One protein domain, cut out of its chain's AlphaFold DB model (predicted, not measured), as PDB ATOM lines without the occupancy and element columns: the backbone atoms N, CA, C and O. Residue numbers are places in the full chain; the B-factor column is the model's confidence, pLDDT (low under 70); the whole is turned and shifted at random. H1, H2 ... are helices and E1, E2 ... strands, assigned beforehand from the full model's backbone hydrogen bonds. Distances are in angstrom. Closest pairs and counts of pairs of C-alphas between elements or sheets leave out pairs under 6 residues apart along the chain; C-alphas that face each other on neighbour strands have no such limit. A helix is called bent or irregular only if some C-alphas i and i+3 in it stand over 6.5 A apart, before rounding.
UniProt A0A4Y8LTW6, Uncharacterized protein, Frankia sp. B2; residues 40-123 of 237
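This is residues 40 to 123 of the 237 residues of an uncharacterized protein of Frankia sp. B2 (UniProt A0A4Y8LTW6). What does the model look like? It is a long, loose, arched hairpin of helices: H1 and then H2 lead outward, residues 74 to 80 stick out at the far end, and the kinked H3 folds back, meeting first H2 and then H1. At the near end the first and last strands, E1 and E2, pair as a small antiparallel ribbon, joined to H3 by a long stretch with no named element. What is it made of? The 84 printed residues include two named strands and three named helices in the order E1, H1, H2, H3, E2, and the class is mostly helix. How large is it? It is loose, with a radius of gyration of the C-alphas of 16.8 A, and elongated, spanning 50 by 27 by 18 A.

Where does the printed part begin? E1 is residues 40 to 42, from C-alpha 40 at (130.100, 198.697, 114.589). Which helices follow? H1, residues 45 to 62, is 25.7 A long, and H2, residues 66 to 74, is 12.3 A long. H3, residues 83 to 102, measures 25.7 A from C-alpha 83 at (159.925, 219.046, 100.069) to its last C-alpha; it is irregular, with C-alphas 89 and 92 7.3 A apart, and has a kink of 53 degrees near residue 90. Where does it end? E2 is residues 120 to 123, with C-alpha 123 at (131.624, 201.966, 119.649).

How do E1 and E2 pair? They are antiparallel neighbours at 127 degrees, with N 41 and O 121 2.8 A apart and N 121 and O 41 2.9 A apart, both within hydrogen-bond range. What does H3 touch? Residues 92 to 101 of H3 touch H1, the closest C-alphas being those of Ala 58 and Ala 96, 4.9 A apart; the helices run opposite ways at a steep tilt of 67 degrees, only just short of about perpendicular. Residues 86 to 90 of H3 only just touch H2, with 3 pairs of C-alphas within 8 A, the closest those of Leu 69 and Thr 90, 7.0 A apart; H2 and H3 form a helical hairpin, opposite ways at a shallow tilt of 4 degrees. What stays apart? H1 and H2 are apart, and E1 is apart from H2 and H3. Are the helix backbones complete? Every O i to N i+4 pair is within hydrogen-bond range in H1 and H2, and 14 of 16 are in H3.

How far does it reach? The two C-alphas farthest apart, those of Pro 77 and Pro 122, are 50.1 A apart, while the first and last printed C-alphas are 6.2 A apart. Which link is long? The link from H3 to E2, residues 103 to 119, is long. Is anything missing or uncertain? The printed part has no cut, its mean pLDDT is 92.4, and no printed residue is under 70.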
ATOM      1  N   ASN A  40     128.907 199.499 114.855       94.56
ATOM      2  CA  ASN A  40     130.100 198.697 114.589       94.56
ATOM      3  C   ASN A  40     131.149 199.550 113.871       94.56
ATOM      4  O   ASN A  40     131.003 199.867 112.688       94.56
ATOM      5  N   ARG A  41     132.222 199.898 114.581       93.19
ATOM      6  CA  ARG A  41     133.359 200.649 114.048       93.19
ATOM      7  C   ARG A  41     134.368 199.699 113.392       93.19
ATOM      8  O   ARG A  41     134.713 198.680 113.996       93.19
ATOM      9  N   PRO A  42     134.888 200.008 112.190       92.38
ATOM     10  CA  PRO A  42     135.988 199.257 111.592       92.38
ATOM     11  C   PRO A  42     137.249 199.293 112.457       92.38
ATOM     12  O   PRO A  42     137.647 200.342 112.965       92.38
ATOM     13  N   CYS A  43     137.917 198.153 112.594       93.00
ATOM     14  CA  CYS A  43     139.192 198.058 113.287       93.00
ATOM     15  C   CYS A  43     140.360 198.275 112.320       93.00
ATOM     16  O   CYS A  43     140.492 197.568 111.323       93.00
ATOM     17  N   GLY A  44     141.272 199.188 112.660       91.06
ATOM     18  CA  GLY A  44     142.473 199.455 111.861       91.06
ATOM     19  C   GLY A  44     143.537 198.346 111.890       91.06
ATOM     20  O   GLY A  44     144.557 198.481 111.218       91.06
ATOM     21  N   CYS A  45     143.345 197.258 112.652       94.06
ATOM     22  CA  CYS A  45     144.359 196.205 112.810       94.06
ATOM     23  C   CYS A  45     144.741 195.539 111.482       94.06
ATOM     24  O   CYS A  45     145.924 195.333 111.220       94.06
ATOM     25  N   GLY A  46     143.758 195.253 110.624       93.69
ATOM     26  CA  GLY A  46     144.009 194.602 109.344       93.69
ATOM     27  C   GLY A  46     144.768 195.507 108.382       93.69
ATOM     28  O   GLY A  46     145.726 195.059 107.758       93.69
ATOM     29  N   THR A  47     144.374 196.782 108.292       91.62
ATOM     30  CA  THR A  47     145.074 197.779 107.469       91.62
ATOM     31  C   THR A  47     146.512 197.942 107.943       91.62
ATOM     32  O   THR A  47     147.422 197.748 107.153       91.62
ATOM     33  N   ARG A  48     146.732 198.142 109.249       91.31
ATOM     34  CA  ARG A  48     148.082 198.288 109.810       91.31
ATOM     35  C   ARG A  48     148.978 197.077 109.535       91.31
ATOM     36  O   ARG A  48     150.154 197.238 109.233       91.31
ATOM     37  N   ARG A  49     148.437 195.857 109.611       92.69
ATOM     38  CA  ARG A  49     149.183 194.644 109.240       92.69
ATOM     39  C   ARG A  49     149.531 194.616 107.756       92.69
ATOM     40  O   ARG A  49     150.658 194.274 107.418       92.69
ATOM     41  N   ALA A  50     148.582 194.966 106.891       93.94
ATOM     42  CA  ALA A  50     148.819 195.034 105.454       93.94
ATOM     43  C   ALA A  50     149.871 196.099 105.100       93.94
ATOM     44  O   ALA A  50     150.751 195.814 104.296       93.94
ATOM     45  N   ASP A  51     149.838 197.266 105.749       92.00
ATOM     46  CA  ASP A  51     150.824 198.335 105.562       92.00
ATOM     47  C   ASP A  51     152.231 197.883 105.984       92.00
ATOM     48  O   ASP A  51     153.189 198.068 105.236       92.00
ATOM     49  N   ASN A  52     152.357 197.203 107.131       93.31
ATOM     50  CA  ASN A  52     153.636 196.639 107.578       93.31
ATOM     51  C   ASN A  52     154.188 195.615 106.570       93.31
ATOM     52  O   ASN A  52     155.350 195.699 106.181       93.31
ATOM     53  N   MET A  53     153.345 194.686 106.102       95.44
ATOM     54  CA  MET A  53     153.736 193.702 105.085       95.44
ATOM     55  C   MET A  53     154.129 194.370 103.761       95.44
ATOM     56  O   MET A  53     155.087 193.954 103.114       95.44
ATOM     57  N   ALA A  54     153.398 195.406 103.344       96.00
ATOM     58  CA  ALA A  54     153.714 196.165 102.141       96.00
ATOM     59  C   ALA A  54     155.072 196.872 102.258       96.00
ATOM     60  O   ALA A  54     155.835 196.869 101.292       96.00
ATOM     61  N   SER A  55     155.391 197.420 103.435       94.56
ATOM     62  CA  SER A  55     156.687 198.044 103.716       94.56
ATOM     63  C   SER A  55     157.835 197.032 103.657       94.56
ATOM     64  O   SER A  55     158.832 197.287 102.985       94.56
ATOM     65  N   GLU A  56     157.668 195.839 104.237       96.38
ATOM     66  CA  GLU A  56     158.653 194.748 104.139       96.38
ATOM     67  C   GLU A  56     158.917 194.347 102.676       96.38
ATOM     68  O   GLU A  56     160.064 194.352 102.225       96.38
ATOM     69  N   ILE A  57     157.856 194.098 101.897       97.00
ATOM     70  CA  ILE A  57     157.952 193.757 100.466       97.00
ATOM     71  C   ILE A  57     158.645 194.878  99.677       97.00
ATOM     72  O   ILE A  57     159.462 194.621  98.787       97.00
ATOM     73  N   ALA A  58     158.321 196.136  99.975       97.12
ATOM     74  CA  ALA A  58     158.912 197.287  99.308       97.12
ATOM     75  C   ALA A  58     160.403 197.437  99.635       97.12
ATOM     76  O   ALA A  58     161.204 197.703  98.732       97.12
ATOM     77  N   THR A  59     160.796 197.216 100.892       96.94
ATOM     78  CA  THR A  59     162.199 197.200 101.313       96.94
ATOM     79  C   THR A  59     162.969 196.069 100.639       96.94
ATOM     80  O   THR A  59     164.044 196.327 100.102       96.94
ATOM     81  N   GLU A  60     162.425 194.854 100.567       96.69
ATOM     82  CA  GLU A  60     163.065 193.741  99.848       96.69
ATOM     83  C   GLU A  60     163.255 194.049  98.356       96.69
ATOM     84  O   GLU A  60     164.309 193.771  97.782       96.69
ATOM     85  N   LYS A  61     162.252 194.667  97.723       96.44
ATOM     86  CA  LYS A  61     162.275 195.014  96.295       96.44
ATOM     87  C   LYS A  61     163.258 196.138  95.966       96.44
ATOM     88  O   LYS A  61     163.861 196.125  94.893       96.44
ATOM     89  N   THR A  62     163.369 197.143  96.832       96.75
ATOM     90  CA  THR A  62     164.126 198.375  96.547       96.75
ATOM     91  C   THR A  62     165.496 198.421  97.217       96.75
ATOM     92  O   THR A  62     166.356 199.184  96.779       96.75
ATOM     93  N   GLY A  63     165.705 197.641  98.280       96.62
ATOM     94  CA  GLY A  63     166.856 197.768  99.175       96.62
ATOM     95  C   GLY A  63     166.856 199.062 100.001       96.62
ATOM     96  O   GLY A  63     167.881 199.405 100.587       96.62
ATOM     97  N   LEU A  64     165.745 199.806 100.024       95.94
ATOM     98  CA  LEU A  64     165.605 201.072 100.742       95.94
ATOM     99  C   LEU A  64     164.775 200.886 102.015       95.94
ATOM    100  O   LEU A  64     163.784 200.156 102.027       95.94
ATOM    101  N   THR A  65     165.140 201.614 103.068       95.12
ATOM    102  CA  THR A  65     164.326 201.765 104.282       95.12
ATOM    103  C   THR A  65     164.063 203.240 104.560       95.12
ATOM    104  O   THR A  65     164.871 204.109 104.217       95.12
ATOM    105  N   TRP A  66     162.948 203.538 105.229       92.00
ATOM    106  CA  TRP A  66     162.626 204.901 105.658       92.00
ATOM    107  C   TRP A  66     163.707 205.510 106.559       92.00
ATOM    108  O   TRP A  66     164.000 206.699 106.444       92.00
ATOM    109  N   GLU A  67     164.331 204.701 107.415       93.38
ATOM    110  CA  GLU A  67     165.445 205.125 108.266       93.38
ATOM    111  C   GLU A  67     166.661 205.553 107.437       93.38
ATOM    112  O   GLU A  67     167.170 206.660 107.617       93.38
ATOM    113  N   MET A  68     167.081 204.729 106.470       92.94
ATOM    114  CA  MET A  68     168.189 205.068 105.576       92.94
ATOM    115  C   MET A  68     167.909 206.363 104.816       92.94
ATOM    116  O   MET A  68     168.767 207.244 104.765       92.94
ATOM    117  N   LEU A  69     166.708 206.496 104.240       93.62
ATOM    118  CA  LEU A  69     166.319 207.679 103.473       93.62
ATOM    119  C   LEU A  69     166.319 208.944 104.335       93.62
ATOM    120  O   LEU A  69     166.813 209.968 103.867       93.62
ATOM    121  N   ARG A  70     165.820 208.864 105.577       91.88
ATOM    122  CA  ARG A  70     165.769 209.982 106.529       91.88
ATOM    123  C   ARG A  70     167.161 210.402 106.997       91.88
ATOM    124  O   ARG A  70     167.494 211.580 106.906       91.88
ATOM    125  N   ASN A  71     167.990 209.453 107.432       90.81
ATOM    126  CA  ASN A  71     169.327 209.744 107.963       90.81
ATOM    127  C   ASN A  71     170.202 210.427 106.907       90.81
ATOM    128  O   ASN A  71     170.725 211.513 107.123       90.81
ATOM    129  N   THR A  72     170.257 209.839 105.715       89.56
ATOM    130  CA  THR A  72     171.031 210.389 104.590       89.56
ATOM    131  C   THR A  72     170.477 211.706 104.043       89.56
ATOM    132  O   THR A  72     171.200 212.447 103.382       89.56
ATOM    133  N   PHE A  73     169.196 212.011 104.275       87.94
ATOM    134  CA  PHE A  73     168.639 213.319 103.942       87.94
ATOM    135  C   PHE A  73     169.117 214.379 104.933       87.94
ATOM    136  O   PHE A  73     169.587 215.420 104.497       87.94
ATOM    137  N   HIS A  74     169.087 214.083 106.237       87.06
ATOM    138  CA  HIS A  74     169.529 215.006 107.288       87.06
ATOM    139  C   HIS A  74     171.042 215.262 107.333       87.06
ATOM    140  O   HIS A  74     171.465 216.247 107.931       87.06
ATOM    141  N   GLU A  75     171.857 214.403 106.717       89.62
ATOM    142  CA  GLU A  75     173.300 214.631 106.544       89.62
ATOM    143  C   GLU A  75     173.620 215.752 105.537       89.62
ATOM    144  O   GLU A  75     174.760 216.214 105.463       89.62
ATOM    145  N   ARG A  76     172.635 216.192 104.744       82.81
ATOM    146  CA  ARG A  76     172.815 217.251 103.749       82.81
ATOM    147  C   ARG A  76     172.759 218.643 104.392       82.81
ATOM    148  O   ARG A  76     172.221 218.809 105.489       82.81
ATOM    149  N   PRO A  77     173.303 219.677 103.723       87.94
ATOM    150  CA  PRO A  77     173.085 221.058 104.136       87.94
ATOM    151  C   PRO A  77     171.586 221.359 104.243       87.94
ATOM    152  O   PRO A  77     170.808 220.931 103.395       87.94
ATOM    153  N   ARG A  78     171.173 222.140 105.250       82.06
ATOM    154  CA  ARG A  78     169.751 222.486 105.453       82.06
ATOM    155  C   ARG A  78     169.113 223.167 104.239       82.06
ATOM    156  O   ARG A  78     167.918 223.024 104.028       82.06
ATOM    157  N   GLU A  79     169.910 223.874 103.446       84.81
ATOM    158  CA  GLU A  79     169.514 224.524 102.189       84.81
ATOM    159  C   GLU A  79     168.954 223.523 101.160       84.81
ATOM    160  O   GLU A  79     168.112 223.875 100.340       84.81
ATOM    161  N   ASP A  80     169.376 222.258 101.246       80.31
ATOM    162  CA  ASP A  80     168.932 221.167 100.378       80.31
ATOM    163  C   ASP A  80     167.675 220.448 100.900       80.31
ATOM    164  O   ASP A  80     167.176 219.522 100.246       80.31
ATOM    165  N   HIS A  81     167.174 220.815 102.085       84.12
ATOM    166  CA  HIS A  81     166.017 220.176 102.715       84.12
ATOM    167  C   HIS A  81     164.694 220.705 102.143       84.12
ATOM    168  O   HIS A  81     163.832 221.176 102.884       84.12
ATOM    169  N   SER A  82     164.522 220.630 100.822       85.44
ATOM    170  CA  SER A  82     163.246 220.958 100.182       85.44
ATOM    171  C   SER A  82     162.286 219.763 100.178       85.44
ATOM    172  O   SER A  82     162.700 218.599 100.129       85.44
ATOM    173  N   GLU A  83     160.983 220.056 100.190       78.62
ATOM    174  CA  GLU A  83     159.925 219.046 100.069       78.62
ATOM    175  C   GLU A  83     160.050 218.268  98.747       78.62
ATOM    176  O   GLU A  83     159.999 217.039  98.741       78.62
ATOM    177  N   GLU A  84     160.351 218.960  97.644       84.12
ATOM    178  CA  GLU A  84     160.613 218.341  96.340       84.12
ATOM    179  C   GLU A  84     161.779 217.336  96.399       84.12
ATOM    180  O   GLU A  84     161.680 216.218  95.881       84.12
ATOM    181  N   ALA A  85     162.880 217.698  97.070       86.81
ATOM    182  CA  ALA A  85     164.031 216.815  97.222       86.81
ATOM    183  C   ALA A  85     163.683 215.563  98.045       86.81
ATOM    184  O   ALA A  85     164.136 214.462  97.709       86.81
ATOM    185  N   TRP A  86     162.863 215.710  99.090       88.31
ATOM    186  CA  TRP A  86     162.374 214.594  99.902       88.31
ATOM    187  C   TRP A  86     161.421 213.679  99.123       88.31
ATOM    188  O   TRP A  86     161.586 212.454  99.132       88.31
ATOM    189  N   LEU A  87     160.462 214.251  98.393       86.38
ATOM    190  CA  LEU A  87     159.511 213.503  97.569       86.38
ATOM    191  C   LEU A  87     160.234 212.690  96.499       86.38
ATOM    192  O   LEU A  87     160.062 211.475  96.430       86.38
ATOM    193  N   LYS A  88     161.126 213.322  95.730       89.31
ATOM    194  CA  LYS A  88     161.919 212.644  94.694       89.31
ATOM    195  C   LYS A  88     162.757 211.498  95.263       89.31
ATOM    196  O   LYS A  88     162.886 210.448  94.636       89.31
ATOM    197  N   ARG A  89     163.330 211.687  96.455       89.69
ATOM    198  CA  ARG A  89     164.142 210.674  97.147       89.69
ATOM    199  C   ARG A  89     163.310 209.485  97.623       89.69
ATOM    200  O   ARG A  89     163.774 208.351  97.541       89.69
ATOM    201  N   THR A  90     162.116 209.741  98.149       93.31
ATOM    202  CA  THR A  90     161.250 208.713  98.752       93.31
ATOM    203  C   THR A  90     160.326 208.035  97.745       93.31
ATOM    204  O   THR A  90     159.820 206.950  98.026       93.31
ATOM    205  N   GLN A  91     160.160 208.619  96.554       92.62
ATOM    206  CA  GLN A  91     159.289 208.121  95.489       92.62
ATOM    207  C   GLN A  91     159.471 206.625  95.170       92.62
ATOM    208  O   GLN A  91     158.452 205.940  95.075       92.62
ATOM    209  N   PRO A  92     160.697 206.068  95.048       95.44
ATOM    210  CA  PRO A  92     160.853 204.647  94.731       95.44
ATOM    211  C   PRO A  92     160.287 203.723  95.814       95.44
ATOM    212  O   PRO A  92     159.657 202.719  95.490       95.44
ATOM    213  N   LEU A  93     160.493 204.069  97.091       94.56
ATOM    214  CA  LEU A  93     159.984 203.289  98.218       94.56
ATOM    215  C   LEU A  93     158.461 203.435  98.326       94.56
ATOM    216  O   LEU A  93     157.768 202.424  98.368       94.56
ATOM    217  N   ARG A  94     157.936 204.668  98.244       93.19
ATOM    218  CA  ARG A  94     156.488 204.947  98.274       93.19
ATOM    219  C   ARG A  94     155.723 204.194  97.182       93.19
ATOM    220  O   ARG A  94     154.678 203.607  97.447       93.19
ATOM    221  N   GLU A  95     156.230 204.201  95.950       94.25
ATOM    222  CA  GLU A  95     155.579 203.505  94.834       94.25
ATOM    223  C   GLU A  95     155.647 201.981  95.007       94.25
ATOM    224  O   GLU A  95     154.682 201.277  94.710       94.25
ATOM    225  N   ALA A  96     156.756 201.456  95.537       95.44
ATOM    226  CA  ALA A  96     156.866 200.039  95.857       95.44
ATOM    227  C   ALA A  96     155.893 199.617  96.975       95.44
ATOM    228  O   ALA A  96     155.239 198.587  96.826       95.44
ATOM    229  N   GLU A  97     155.744 200.422  98.033       94.56
ATOM    230  CA  GLU A  97     154.773 200.200  99.116       94.56
ATOM    231  C   GLU A  97     153.339 200.212  98.580       94.56
ATOM    232  O   GLU A  97     152.574 199.281  98.827       94.56
ATOM    233  N   LYS A  98     152.991 201.212  97.762       93.56
ATOM    234  CA  LYS A  98     151.671 201.318  97.124       93.56
ATOM    235  C   LYS A  98     151.350 200.098  96.257       93.56
ATOM    236  O   LYS A  98     150.251 199.552  96.341       93.56
ATOM    237  N   GLN A  99     152.301 199.660  95.432       95.25
ATOM    238  CA  GLN A  99     152.138 198.476  94.582       95.25
ATOM    239  C   GLN A  99     152.005 197.190  95.399       95.25
ATOM    240  O   GLN A  99     151.171 196.348  95.069       95.25
ATOM    241  N   ALA A 100     152.810 197.034  96.453       95.62
ATOM    242  CA  ALA A 100     152.735 195.880  97.338       95.62
ATOM    243  C   ALA A 100     151.372 195.826  98.039       95.62
ATOM    244  O   ALA A 100     150.690 194.806  97.968       95.62
ATOM    245  N   LEU A 101     150.933 196.947  98.619       94.38
ATOM    246  CA  LEU A 101     149.650 197.054  99.308       94.38
ATOM    247  C   LEU A 101     148.467 196.726  98.389       94.38
ATOM    248  O   LEU A 101     147.565 195.998  98.797       94.38
ATOM    249  N   ALA A 102     148.493 197.186  97.134       94.12
ATOM    250  CA  ALA A 102     147.452 196.889  96.147       94.12
ATOM    251  C   ALA A 102     147.302 195.383  95.840       94.12
ATOM    252  O   ALA A 102     146.233 194.946  95.415       94.12
ATOM    253  N   GLY A 103     148.357 194.589  96.047       93.31
ATOM    254  CA  GLY A 103     148.337 193.134  95.884       93.31
ATOM    255  C   GLY A 103     147.920 192.357  97.138       93.31
ATOM    256  O   GLY A 103     147.750 191.138  97.065       93.31
ATOM    257  N   LEU A 104     147.766 193.020  98.288       94.19
ATOM    258  CA  LEU A 104     147.468 192.367  99.560       94.19
ATOM    259  C   LEU A 104     145.965 192.303  99.834       94.19
ATOM    260  O   LEU A 104     145.203 193.234  99.592       94.19
ATOM    261  N   THR A 105     145.532 191.186 100.416       94.12
ATOM    262  CA  THR A 105     144.198 191.088 101.016       94.12
ATOM    263  C   THR A 105     144.270 191.543 102.467       94.12
ATOM    264  O   THR A 105     144.951 190.912 103.277       94.12
ATOM    265  N   ILE A 106     143.527 192.594 102.807       92.88
ATOM    266  CA  ILE A 106     143.424 193.088 104.182       92.88
ATOM    267  C   ILE A 106     142.650 192.068 105.021       92.88
ATOM    268  O   ILE A 106     141.493 191.760 104.733       92.88
ATOM    269  N   LYS A 107     143.291 191.543 106.068       93.94
ATOM    270  CA  LYS A 107     142.686 190.601 107.015       93.94
ATOM    271  C   LYS A 107     142.848 191.120 108.441       93.94
ATOM    272  O   LYS A 107     143.964 191.507 108.788       93.94
ATOM    273  N   PRO A 108     141.780 191.131 109.258       94.75
ATOM    274  CA  PRO A 108     141.885 191.473 110.669       94.75
ATOM    275  C   PRO A 108     142.885 190.578 111.394       94.75
ATOM    276  O   PRO A 108     143.068 189.415 111.034       94.75
ATOM    277  N   ASP A 109     143.505 191.128 112.432       94.06
ATOM    278  CA  ASP A 109     144.340 190.349 113.337       94.06
ATOM    279  C   ASP A 109     143.450 189.474 114.241       94.06
ATOM    280  O   ASP A 109     142.626 190.041 114.972       94.06
ATOM    281  N   PRO A 110     143.586 188.130 114.201       94.12
ATOM    282  CA  PRO A 110     142.836 187.221 115.070       94.12
ATOM    283  C   PRO A 110     142.989 187.541 116.559       94.12
ATOM    284  O   PRO A 110     142.032 187.378 117.311       94.12
ATOM    285  N   ASP A 111     144.155 188.058 116.951       95.12
ATOM    286  CA  ASP A 111     144.522 188.323 118.341       95.12
ATOM    287  C   ASP A 111     144.373 189.816 118.702       95.12
ATOM    288  O   ASP A 111     144.917 190.287 119.696       95.12
ATOM    289  N   CYS A 112     143.651 190.603 117.892       94.81
ATOM    290  CA  CYS A 112     143.414 192.017 118.187       94.81
ATOM    291  C   CYS A 112     142.554 192.197 119.445       94.81
ATOM    292  O   CYS A 112     141.390 191.803 119.438       94.81
ATOM    293  N   ASP A 113     143.055 192.930 120.441       94.38
ATOM    294  CA  ASP A 113     142.301 193.242 121.666       94.38
ATOM    295  C   ASP A 113     140.955 193.937 121.398       94.38
ATOM    296  O   ASP A 113     139.962 193.647 122.061       94.38
ATOM    297  N   ASN A 114     140.894 194.817 120.390       91.00
ATOM    298  CA  ASN A 114     139.681 195.582 120.092       91.00
ATOM    299  C   ASN A 114     138.622 194.746 119.366       91.00
ATOM    300  O   ASN A 114     137.451 194.787 119.729       91.00
ATOM    301  N   CYS A 115     139.009 194.038 118.298       94.69
ATOM    302  CA  CYS A 115     138.047 193.383 117.403       94.69
ATOM    303  C   CYS A 115     138.037 191.855 117.472       94.69
ATOM    304  O   CYS A 115     137.152 191.247 116.872       94.69
ATOM    305  N   GLN A 116     139.007 191.240 118.151       94.44
ATOM    306  CA  GLN A 116     139.110 189.790 118.352       94.44
ATOM    307  C   GLN A 116     138.969 189.001 117.037       94.44
ATOM    308  O   GLN A 116     138.175 188.070 116.920       94.44
ATOM    309  N   GLY A 117     139.662 189.454 115.988       94.44
ATOM    310  CA  GLY A 117     139.619 188.841 114.659       94.44
ATOM    311  C   GLY A 117     138.399 189.172 113.799       94.44
ATOM    312  O   GLY A 117     138.400 188.845 112.614       94.44
ATOM    313  N   SER A 118     137.377 189.850 114.327       95.19
ATOM    314  CA  SER A 118     136.171 190.175 113.546       95.19
ATOM    315  C   SER A 118     136.366 191.341 112.569       95.19
ATOM    316  O   SER A 118     135.600 191.491 111.621       95.19
ATOM    317  N   GLY A 119     137.379 192.184 112.792       94.81
ATOM    318  CA  GLY A 119     137.629 193.386 111.992       94.81
ATOM    319  C   GLY A 119     136.728 194.577 112.318       94.81
ATOM    320  O   GLY A 119     136.928 195.647 111.750       94.81
ATOM    321  N   THR A 120     135.786 194.434 113.250       95.62
ATOM    322  CA  THR A 120     134.934 195.528 113.740       95.62
ATOM    323  C   THR A 120     134.750 195.431 115.252       95.62
ATOM    324  O   THR A 120     134.993 194.378 115.833       95.62
ATOM    325  N   TYR A 121     134.362 196.512 115.917       94.38
ATOM    326  CA  TYR A 121     134.042 196.488 117.346       94.38
ATOM    327  C   TYR A 121     132.951 197.515 117.678       94.38
ATOM    328  O   TYR A 121     132.849 198.529 116.979       94.38
ATOM    329  N   PRO A 122     132.110 197.265 118.697       94.94
ATOM    330  CA  PRO A 122     131.080 198.212 119.102       94.94
ATOM    331  C   PRO A 122     131.715 199.496 119.645       94.94
ATOM    332  O   PRO A 122     132.677 199.454 120.409       94.94
ATOM    333  N   SER A 123     131.163 200.639 119.253       94.19
ATOM    334  CA  SER A 123     131.624 201.966 119.649       94.19
ATOM    335  C   SER A 123     130.429 202.896 119.831       94.19
ATOM    336  O   SER A 123     129.476 202.833 119.060       94.19
TER     337      SER A 123